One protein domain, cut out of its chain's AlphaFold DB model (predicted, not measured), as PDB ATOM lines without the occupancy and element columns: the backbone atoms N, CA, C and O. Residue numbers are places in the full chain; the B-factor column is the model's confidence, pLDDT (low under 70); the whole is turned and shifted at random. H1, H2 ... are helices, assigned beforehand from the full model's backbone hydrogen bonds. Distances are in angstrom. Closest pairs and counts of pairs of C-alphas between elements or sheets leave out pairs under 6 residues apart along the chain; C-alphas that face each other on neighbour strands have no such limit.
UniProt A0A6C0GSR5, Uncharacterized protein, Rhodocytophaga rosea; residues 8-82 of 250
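AT A GLANCE: This is residues 8 to 82 of the 250 residues of an uncharacterized protein of Rhodocytophaga rosea (UniProt A0A6C0GSR5). One long helix, H3, is crossed on one side by H1 and H4, near its two ends; H2 turns off H1, and a small H5-H6 corner follows H4. The 75 printed residues hold six named helices, H1 to H6, and no named strand: all helix. The whole is compact but elongated, 37 by 23 by 18 A, radius of gyration of the C-alphas 12.4 A.

HOW THE PARTS SIT: H3, residues 27 to 43, touches H4, residues 49 to 62, at a steep tilt of 65 degrees; closest C-alphas Ala 41 and Gln 52, 6.1 A. H3 touches H1, residues 8 to 18; closest C-alphas Val 12 and Leu 31, 6.3 A. H2, residues 20 to 24, only just touches H1, only at the corner, with 3 pairs of C-alphas within 8 A. H5, residues 66 to 69, touches H6, residues 71 to 78, only at the corner; closest C-alphas Asp 67 and Ala 74, 4.9 A. Every O i to N i+4 pair is within hydrogen-bond range in H1, H3, H4 and H6; H2 has 0 of 1, but 2 of 2 O i to N i+3 pairs; H5 is too short.

IN THESE COORDINATES: H3 spans 24.6 A from C-alpha 27 (272.098, 420.925, 202.832) to C-alpha 43 (267.243, 397.645, 196.398).

THE WHOLE: The printed part has no cut; its five links are tight. Residues 21, 62 and 69 are under pLDDT 70.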
ATOM      1  N   GLU A   8     277.621 409.530 202.549       86.81
ATOM      2  CA  GLU A   8     276.516 410.416 202.201       86.81
ATOM      3  C   GLU A   8     276.921 411.900 202.200       86.81
ATOM      4  O   GLU A   8     276.578 412.629 201.274       86.81
ATOM      5  N   GLU A   9     277.727 412.353 203.164       86.00
ATOM      6  CA  GLU A   9     278.200 413.745 203.220       86.00
ATOM      7  C   GLU A   9     279.261 414.031 202.148       86.00
ATOM      8  O   GLU A   9     279.307 415.131 201.583       86.00
ATOM      9  N   ARG A  10     280.085 413.027 201.814       88.12
ATOM     10  CA  ARG A  10     281.012 413.106 200.675       88.12
ATOM     11  C   ARG A  10     280.260 413.209 199.351       88.12
ATOM     12  O   ARG A  10     280.662 414.003 198.508       88.12
ATOM     13  N   LEU A  11     279.165 412.467 199.185       86.44
ATOM     14  CA  LEU A  11     278.310 412.545 197.998       86.44
ATOM     15  C   LEU A  11     277.619 413.903 197.871       86.44
ATOM     16  O   LEU A  11     277.629 414.481 196.790       86.44
ATOM     17  N   VAL A  12     277.074 414.445 198.962       85.00
ATOM     18  CA  VAL A  12     276.488 415.797 198.964       85.00
ATOM     19  C   VAL A  12     277.532 416.840 198.559       85.00
ATOM     20  O   VAL A  12     277.274 417.668 197.689       85.00
ATOM     21  N   SER A  13     278.732 416.760 199.142       83.75
ATOM     22  CA  SER A  13     279.840 417.661 198.797       83.75
ATOM     23  C   SER A  13     280.217 417.535 197.320       83.75
ATOM     24  O   SER A  13     280.351 418.541 196.630       83.75
ATOM     25  N   TYR A  14     280.310 416.303 196.816       82.88
ATOM     26  CA  TYR A  14     280.589 416.031 195.410       82.88
ATOM     27  C   TYR A  14     279.519 416.617 194.478       82.88
ATOM     28  O   TYR A  14     279.868 417.212 193.459       82.88
ATOM     29  N   LEU A  15     278.230 416.515 194.827       75.69
ATOM     30  CA  LEU A  15     277.147 417.116 194.043       75.69
ATOM     31  C   LEU A  15     277.257 418.648 194.009       75.69
ATOM     32  O   LEU A  15     277.164 419.223 192.931       75.69
ATOM     33  N   TYR A  16     277.538 419.309 195.138       79.81
ATOM     34  CA  TYR A  16     277.725 420.768 195.179       79.81
ATOM     35  C   TYR A  16     278.968 421.271 194.436       79.81
ATOM     36  O   TYR A  16     278.982 422.408 193.954       79.81
ATOM     37  N   GLU A  17     280.022 420.455 194.373       75.94
ATOM     38  CA  GLU A  17     281.236 420.764 193.612       75.94
ATOM     39  C   GLU A  17     281.046 420.540 192.107       75.94
ATOM     40  O   GLU A  17     281.600 421.288 191.300       75.94
ATOM     41  N   THR A  18     280.266 419.523 191.730       71.19
ATOM     42  CA  THR A  18     280.083 419.102 190.331       71.19
ATOM     43  C   THR A  18     278.965 419.876 189.631       71.19
ATOM     44  O   THR A  18     279.082 420.168 188.441       71.19
ATOM     45  N   PHE A  19     277.907 420.238 190.360       73.31
ATOM     46  CA  PHE A  19     276.687 420.843 189.825       73.31
ATOM     47  C   PHE A  19     276.430 422.209 190.487       73.31
ATOM     48  O   PHE A  19     276.041 422.263 191.654       73.31
ATOM     49  N   PRO A  20     276.678 423.338 189.788       73.75
ATOM     50  CA  PRO A  20     276.517 424.675 190.370       73.75
ATOM     51  C   PRO A  20     275.096 424.979 190.863       73.75
ATOM     52  O   PRO A  20     274.931 425.642 191.882       73.75
ATOM     53  N   ASP A  21     274.086 424.467 190.164       67.56
ATOM     54  CA  ASP A  21     272.658 424.546 190.494       67.56
ATOM     55  C   ASP A  21     272.300 423.784 191.778       67.56
ATOM     56  O   ASP A  21     271.371 424.165 192.492       67.56
ATOM     57  N   ALA A  22     273.080 422.762 192.145       71.94
ATOM     58  CA  ALA A  22     272.864 422.042 193.394       71.94
ATOM     59  C   ALA A  22     272.993 422.975 194.605       71.94
ATOM     60  O   ALA A  22     272.321 422.756 195.610       71.94
ATOM     61  N   GLN A  23     273.809 424.035 194.518       74.81
ATOM     62  CA  GLN A  23     274.068 424.965 195.625       74.81
ATOM     63  C   GLN A  23     272.822 425.732 196.096       74.81
ATOM     64  O   GLN A  23     272.808 426.226 197.226       74.81
ATOM     65  N   ASP A  24     271.768 425.788 195.277       79.94
ATOM     66  CA  ASP A  24     270.486 426.396 195.643       79.94
ATOM     67  C   ASP A  24     269.643 425.497 196.572       79.94
ATOM     68  O   ASP A  24     268.699 425.963 197.220       79.94
ATOM     69  N   ILE A  25     269.989 424.210 196.686       76.62
ATOM     70  CA  ILE A  25     269.284 423.237 197.522       76.62
ATOM     71  C   ILE A  25     269.878 423.251 198.940       76.62
ATOM     72  O   ILE A  25     271.072 422.987 199.109       76.62
ATOM     73  N   PRO A  26     269.067 423.466 199.996       88.12
ATOM     74  CA  PRO A  26     269.539 423.409 201.377       88.12
ATOM     75  C   PRO A  26     270.198 422.067 201.730       88.12
ATOM     76  O   PRO A  26     269.663 421.004 201.418       88.12
ATOM     77  N   ASN A  27     271.308 422.111 202.473       84.69
ATOM     78  CA  ASN A  27     272.098 420.925 202.832       84.69
ATOM     79  C   ASN A  27     271.286 419.802 203.495       84.69
ATOM     80  O   ASN A  27     271.454 418.637 203.153       84.69
ATOM     81  N   GLU A  28     270.369 420.131 204.407       85.94
ATOM     82  CA  GLU A  28     269.508 419.131 205.062       85.94
ATOM     83  C   GLU A  28     268.576 418.419 204.069       85.94
ATOM     84  O   GLU A  28     268.329 417.214 204.184       85.94
ATOM     85  N   GLN A  29     268.078 419.158 203.074       81.94
ATOM     86  CA  GLN A  29     267.216 418.619 202.029       81.94
ATOM     87  C   GLN A  29     268.020 417.746 201.064       81.94
ATOM     88  O   GLN A  29     267.594 416.632 200.766       81.94
ATOM     89  N   MET A  30     269.198 418.208 200.635       85.12
ATOM     90  CA  MET A  30     270.095 417.431 199.777       85.12
ATOM     91  C   MET A  30     270.521 416.124 200.453       85.12
ATOM     92  O   MET A  30     270.411 415.054 199.858       85.12
ATOM     93  N   LEU A  31     270.925 416.186 201.724       89.19
ATOM     94  CA  LEU A  31     271.313 415.009 202.501       89.19
ATOM     95  C   LEU A  31     270.159 414.005 202.633       89.19
ATOM     96  O   LEU A  31     270.358 412.809 202.440       89.19
ATOM     97  N   SER A  32     268.941 414.486 202.902       87.00
ATOM     98  CA  SER A  32     267.751 413.625 202.965       87.00
ATOM     99  C   SER A  32     267.468 412.941 201.623       87.00
ATOM    100  O   SER A  32     267.155 411.751 201.589       87.00
ATOM    101  N   THR A  33     267.613 413.668 200.511       85.44
ATOM    102  CA  THR A  33     267.470 413.110 199.160       85.44
ATOM    103  C   THR A  33     268.522 412.038 198.886       85.44
ATOM    104  O   THR A  33     268.168 410.944 198.453       85.44
ATOM    105  N   VAL A  34     269.793 412.309 199.193       90.44
ATOM    106  CA  VAL A  34     270.897 411.351 199.023       90.44
ATOM    107  C   VAL A  34     270.650 410.077 199.830       90.44
ATOM    108  O   VAL A  34     270.788 408.986 199.286       90.44
ATOM    109  N   LEU A  35     270.215 410.188 201.088       91.88
ATOM    110  CA  LEU A  35     269.899 409.023 201.922       91.88
ATOM    111  C   LEU A  35     268.769 408.165 201.330       91.88
ATOM    112  O   LEU A  35     268.900 406.943 201.263       91.88
ATOM    113  N   ASN A  36     267.696 408.791 200.840       90.94
ATOM    114  CA  ASN A  36     266.600 408.069 200.185       90.94
ATOM    115  C   ASN A  36     267.061 407.381 198.888       90.94
ATOM    116  O   ASN A  36     266.641 406.263 198.584       90.94
ATOM    117  N   LEU A  37     267.933 408.031 198.113       89.25
ATOM    118  CA  LEU A  37     268.482 407.456 196.886       89.25
ATOM    119  C   LEU A  37     269.457 406.310 197.169       89.25
ATOM    120  O   LEU A  37     269.442 405.332 196.429       89.25
ATOM    121  N   LEU A  38     270.246 406.381 198.244       92.38
ATOM    122  CA  LEU A  38     271.088 405.270 198.704       92.38
ATOM    123  C   LEU A  38     270.242 404.053 199.084       92.38
ATOM    124  O   LEU A  38     270.563 402.926 198.702       92.38
ATOM    125  N   GLU A  39     269.126 404.278 199.781       93.69
ATOM    126  CA  GLU A  39     268.178 403.209 200.084       93.69
ATOM    127  C   GLU A  39     267.621 402.595 198.790       93.69
ATOM    128  O   GLU A  39     267.683 401.373 198.626       93.69
ATOM    129  N   LYS A  40     267.164 403.403 197.823       92.06
ATOM    130  CA  LYS A  40     266.719 402.896 196.508       92.06
ATOM    131  C   LYS A  40     267.831 402.129 195.774       92.06
ATOM    132  O   LYS A  40     267.587 401.029 195.285       92.06
ATOM    133  N   ALA A  41     269.056 402.651 195.746       91.44
ATOM    134  CA  ALA A  41     270.197 402.013 195.089       91.44
ATOM    135  C   ALA A  41     270.482 400.617 195.673       91.44
ATOM    136  O   ALA A  41     270.703 399.656 194.932       91.44
ATOM    137  N   SER A  42     270.384 400.475 197.000       92.31
ATOM    138  CA  SER A  42     270.559 399.182 197.666       92.31
ATOM    139  C   SER A  42     269.518 398.137 197.233       92.31
ATOM    140  O   SER A  42     269.853 396.960 197.097       92.31
ATOM    141  N   HIS A  43     268.284 398.550 196.908       92.94
ATOM    142  CA  HIS A  43     267.243 397.645 196.398       92.94
ATOM    143  C   HIS A  43     267.563 397.097 195.000       92.94
ATOM    144  O   HIS A  43     267.152 395.984 194.669       92.94
ATOM    145  N   TYR A  44     268.326 397.842 194.196       90.69
ATOM    146  CA  TYR A  44     268.806 397.392 192.886       90.69
ATOM    147  C   TYR A  44     270.089 396.546 192.958       90.69
ATOM    148  O   TYR A  44     270.532 396.001 191.937       90.69
ATOM    149  N   GLY A  45     270.633 396.366 194.168       90.75
ATOM    150  CA  GLY A  45     271.813 395.554 194.453       90.75
ATOM    151  C   GLY A  45     273.130 396.329 194.472       90.75
ATOM    152  O   GLY A  45     274.183 395.700 194.452       90.75
ATOM    153  N   PHE A  46     273.100 397.668 194.497       90.19
ATOM    154  CA  PHE A  46     274.316 398.477 194.594       90.19
ATOM    155  C   PHE A  46     274.836 398.514 196.035       90.19
ATOM    156  O   PHE A  46     274.243 399.149 196.911       90.19
ATOM    157  N   GLU A  47     275.960 397.837 196.270       86.56
ATOM    158  CA  GLU A  47     276.623 397.768 197.581       86.56
ATOM    159  C   GLU A  47     277.936 398.563 197.630       86.56
ATOM    160  O   GLU A  47     278.343 399.000 198.705       86.56
ATOM    161  N   ALA A  48     278.606 398.749 196.488       83.44
ATOM    162  CA  ALA A  48     279.847 399.511 196.410       83.44
ATOM    163  C   ALA A  48     279.570 401.020 196.324       83.44
ATOM    164  O   ALA A  48     278.645 401.448 195.634       83.44
ATOM    165  N   GLU A  49     280.410 401.821 196.989       85.50
ATOM    166  CA  GLU A  49     280.301 403.288 196.992       85.50
ATOM    167  C   GLU A  49     280.315 403.869 195.567       85.50
ATOM    168  O   GLU A  49     279.510 404.742 195.255       85.50
ATOM    169  N   ASP A  50     281.173 403.351 194.684       81.12
ATOM    170  CA  ASP A  50     281.286 403.831 193.301       81.12
ATOM    171  C   ASP A  50     279.989 403.590 192.506       81.12
ATOM    172  O   ASP A  50     279.500 404.487 191.818       81.12
ATOM    173  N   ASP A  51     279.372 402.417 192.662       80.69
ATOM    174  CA  ASP A  51     278.123 402.074 191.975       80.69
ATOM    175  C   ASP A  51     276.945 402.923 192.490       80.69
ATOM    176  O   ASP A  51     276.102 403.399 191.723       80.69
ATOM    177  N   GLN A  52     276.901 403.153 193.806       85.12
ATOM    178  CA  GLN A  52     275.903 404.014 194.443       85.12
ATOM    179  C   GLN A  52     276.062 405.476 194.012       85.12
ATOM    180  O   GLN A  52     275.063 406.159 193.774       85.12
ATOM    181  N   ALA A  53     277.302 405.952 193.864       81.44
ATOM    182  CA  ALA A  53     277.584 407.291 193.364       81.44
ATOM    183  C   ALA A  53     277.055 407.474 191.934       81.44
ATOM    184  O   ALA A  53     276.394 408.475 191.659       81.44
ATOM    185  N   VAL A  54     277.263 406.489 191.051       80.44
ATOM    186  CA  VAL A  54     276.712 406.512 189.685       80.44
ATOM    187  C   VAL A  54     275.187 406.613 189.702       80.44
ATOM    188  O   VAL A  54     274.619 407.453 188.998       80.44
ATOM    189  N   TYR A  55     274.517 405.812 190.532       85.12
ATOM    190  CA  TYR A  55     273.059 405.861 190.667       85.12
ATOM    191  C   TYR A  55     272.566 407.242 191.125       85.12
ATOM    192  O   TYR A  55     271.625 407.795 190.558       85.12
ATOM    193  N   ILE A  56     273.217 407.822 192.135       84.12
ATOM    194  CA  ILE A  56     272.817 409.106 192.724       84.12
ATOM    195  C   ILE A  56     273.066 410.267 191.770       84.12
ATOM    196  O   ILE A  56     272.203 411.129 191.630       84.12
ATOM    197  N   VAL A  57     274.207 410.277 191.081       77.75
ATOM    198  CA  VAL A  57     274.504 411.281 190.051       77.75
ATOM    199  C   VAL A  57     273.493 411.185 188.909       77.75
ATOM    200  O   VAL A  57     272.984 412.203 188.453       77.75
ATOM    201  N   THR A  58     273.132 409.967 188.500       74.38
ATOM    202  CA  THR A  58     272.098 409.748 187.479       74.38
ATOM    203  C   THR A  58     270.738 410.287 187.928       74.38
ATOM    204  O   THR A  58     270.081 411.002 187.174       74.38
ATOM    205  N   ALA A  59     270.335 410.009 189.169       79.62
ATOM    206  CA  ALA A  59     269.100 410.533 189.746       79.62
ATOM    207  C   ALA A  59     269.114 412.060 189.898       79.62
ATOM    208  O   ALA A  59     268.082 412.706 189.751       79.62
ATOM    209  N   TYR A  60     270.271 412.655 190.185       78.81
ATOM    210  CA  TYR A  60     270.407 414.108 190.233       78.81
ATOM    211  C   TYR A  60     270.194 414.726 188.843       78.81
ATOM    212  O   TYR A  60     269.426 415.671 188.698       78.81
ATOM    213  N   LEU A  61     270.823 414.148 187.817       72.06
ATOM    214  CA  LEU A  61     270.769 414.637 186.437       72.06
ATOM    215  C   LEU A  61     269.397 414.463 185.778       72.06
ATOM    216  O   LEU A  61     268.972 415.314 185.001       72.06
ATOM    217  N   LEU A  62     268.726 413.342 186.046       69.50
ATOM    218  CA  LEU A  62     267.509 412.943 185.332       69.50
ATOM    219  C   LEU A  62     266.235 413.050 186.177       69.50
ATOM    220  O   LEU A  62     265.142 412.928 185.634       69.50
ATOM    221  N   GLY A  63     266.368 413.286 187.482       77.62
ATOM    222  CA  GLY A  63     265.269 413.318 188.441       77.62
ATOM    223  C   GLY A  63     265.267 412.118 189.393       77.62
ATOM    224  O   GLY A  63     265.673 411.005 189.059       77.62
ATOM    225  N   VAL A  64     264.771 412.335 190.614       77.50
ATOM    226  CA  VAL A  64     264.797 411.348 191.717       77.50
ATOM    227  C   VAL A  64     263.978 410.073 191.464       77.50
ATOM    228  O   VAL A  64     264.132 409.088 192.196       77.50
ATOM    229  N   ASP A  65     263.123 410.094 190.440       77.00
ATOM    230  CA  ASP A  65     262.270 408.987 189.995       77.00
ATOM    231  C   ASP A  65     262.601 408.535 188.557       77.00
ATOM    232  O   ASP A  65     261.769 407.923 187.881       77.00
ATOM    233  N   PHE A  66     263.829 408.796 188.083       77.81
ATOM    234  CA  PHE A  66     264.280 408.417 186.736       77.81
ATOM    235  C   PHE A  66     264.089 406.920 186.431       77.81
ATOM    236  O   PHE A  66     263.849 406.535 185.288       77.81
ATOM    237  N   ASP A  67     264.163 406.068 187.453       84.00
ATOM    238  CA  ASP A  67     263.964 404.625 187.354       84.00
ATOM    239  C   ASP A  67     262.523 404.242 186.975       84.00
ATOM    240  O   ASP A  67     262.297 403.156 186.446       84.00
ATOM    241  N   ASN A  68     261.554 405.138 187.180       78.56
ATOM    242  CA  ASN A  68     260.164 404.976 186.744       78.56
ATOM    243  C   ASN A  68     259.843 405.786 185.482       78.56
ATOM    244  O   ASN A  68     259.015 405.365 184.669       78.56
ATOM    245  N   GLU A  69     260.483 406.943 185.313       64.44
ATOM    246  CA  GLU A  69     260.237 407.851 184.188       64.44
ATOM    247  C   GLU A  69     260.927 407.394 182.895       64.44
ATOM    248  O   GLU A  69     260.403 407.624 181.802       64.44
ATOM    249  N   PHE A  70     262.054 406.680 183.005       71.06
ATOM    250  CA  PHE A  70     262.835 406.196 181.868       71.06
ATOM    251  C   PHE A  70     262.848 404.659 181.821       71.06
ATOM    252  O   PHE A  70     263.627 404.016 182.529       71.06
ATOM    253  N   PRO A  71     262.063 404.027 180.922       76.06
ATOM    254  CA  PRO A  71     262.026 402.568 180.796       76.06
ATOM    255  C   PRO A  71     263.390 401.923 180.514       76.06
ATOM    256  O   PRO A  71     263.622 400.785 180.911       76.06
ATOM    257  N   ALA A  72     264.298 402.644 179.845       71.88
ATOM    258  CA  ALA A  72     265.662 402.182 179.592       71.88
ATOM    259  C   ALA A  72     266.470 402.035 180.893       71.88
ATOM    260  O   ALA A  72     267.095 400.997 181.104       71.88
ATOM    261  N   ALA A  73     266.381 403.014 181.799       78.31
ATOM    262  CA  ALA A  73     266.989 402.931 183.124       78.31
ATOM    263  C   ALA A  73     266.380 401.790 183.944       78.31
ATOM    264  O   ALA A  73     267.107 400.970 184.499       78.31
ATOM    265  N   ALA A  74     265.045 401.683 183.949       84.62
ATOM    266  CA  ALA A  74     264.333 400.609 184.638       84.62
ATOM    267  C   ALA A  74     264.804 399.222 184.169       84.62
ATOM    268  O   ALA A  74     265.011 398.315 184.978       84.62
ATOM    269  N   HIS A  75     265.000 399.055 182.856       80.38
ATOM    270  CA  HIS A  75     265.466 397.801 182.276       80.38
ATOM    271  C   HIS A  75     266.887 397.460 182.733       80.38
ATOM    272  O   HIS A  75     267.095 396.357 183.226       80.38
ATOM    273  N   ILE A  76     267.824 398.412 182.668       86.50
ATOM    274  CA  ILE A  76     269.206 398.223 183.144       86.50
ATOM    275  C   ILE A  76     269.219 397.830 184.629       86.50
ATOM    276  O   ILE A  76     269.885 396.874 185.023       86.50
ATOM    277  N   LEU A  77     268.444 398.532 185.458       89.19
ATOM    278  CA  LEU A  77     268.419 398.335 186.909       89.19
ATOM    279  C   LEU A  77     267.788 397.001 187.336       89.19
ATOM    280  O   LEU A  77     268.183 396.422 188.354       89.19
ATOM    281  N   THR A  78     266.819 396.497 186.567       90.81
ATOM    282  CA  THR A  78     266.066 395.276 186.898       90.81
ATOM    283  C   THR A  78     266.531 394.029 186.153       90.81
ATOM    284  O   THR A  78     266.106 392.933 186.525       90.81
ATOM    285  N   ASP A  79     267.411 394.153 185.154       88.00
ATOM    286  CA  ASP A  79     267.918 393.001 184.411       88.00
ATOM    287  C   ASP A  79     268.785 392.107 185.325       88.00
ATOM    288  O   ASP A  79     269.827 392.545 185.830       88.00
ATOM    289  N   PRO A  80     268.374 390.847 185.574       86.25
ATOM    290  CA  PRO A  80     269.141 389.921 186.399       86.25
ATOM    291  C   PRO A  80     270.422 389.419 185.717       86.25
ATOM    292  O   PRO A  80     271.218 388.745 186.372       86.25
ATOM    293  N   ALA A  81     270.614 389.684 184.419       85.88
ATOM    294  CA  ALA A  81     271.826 389.319 183.693       85.88
ATOM    295  C   ALA A  81     273.025 390.215 184.042       85.88
ATOM    296  O   ALA A  81     274.157 389.791 183.815       85.88
ATOM    297  N   PHE A  82     272.791 391.405 184.608       84.50
ATOM    298  CA  PHE A  82     273.845 392.335 185.009       84.50
ATOM    299  C   PHE A  82     274.155 392.240 186.506       84.50
ATOM    300  O   PHE A  82     273.266 392.277 187.364       84.50
TER     301      PHE A  82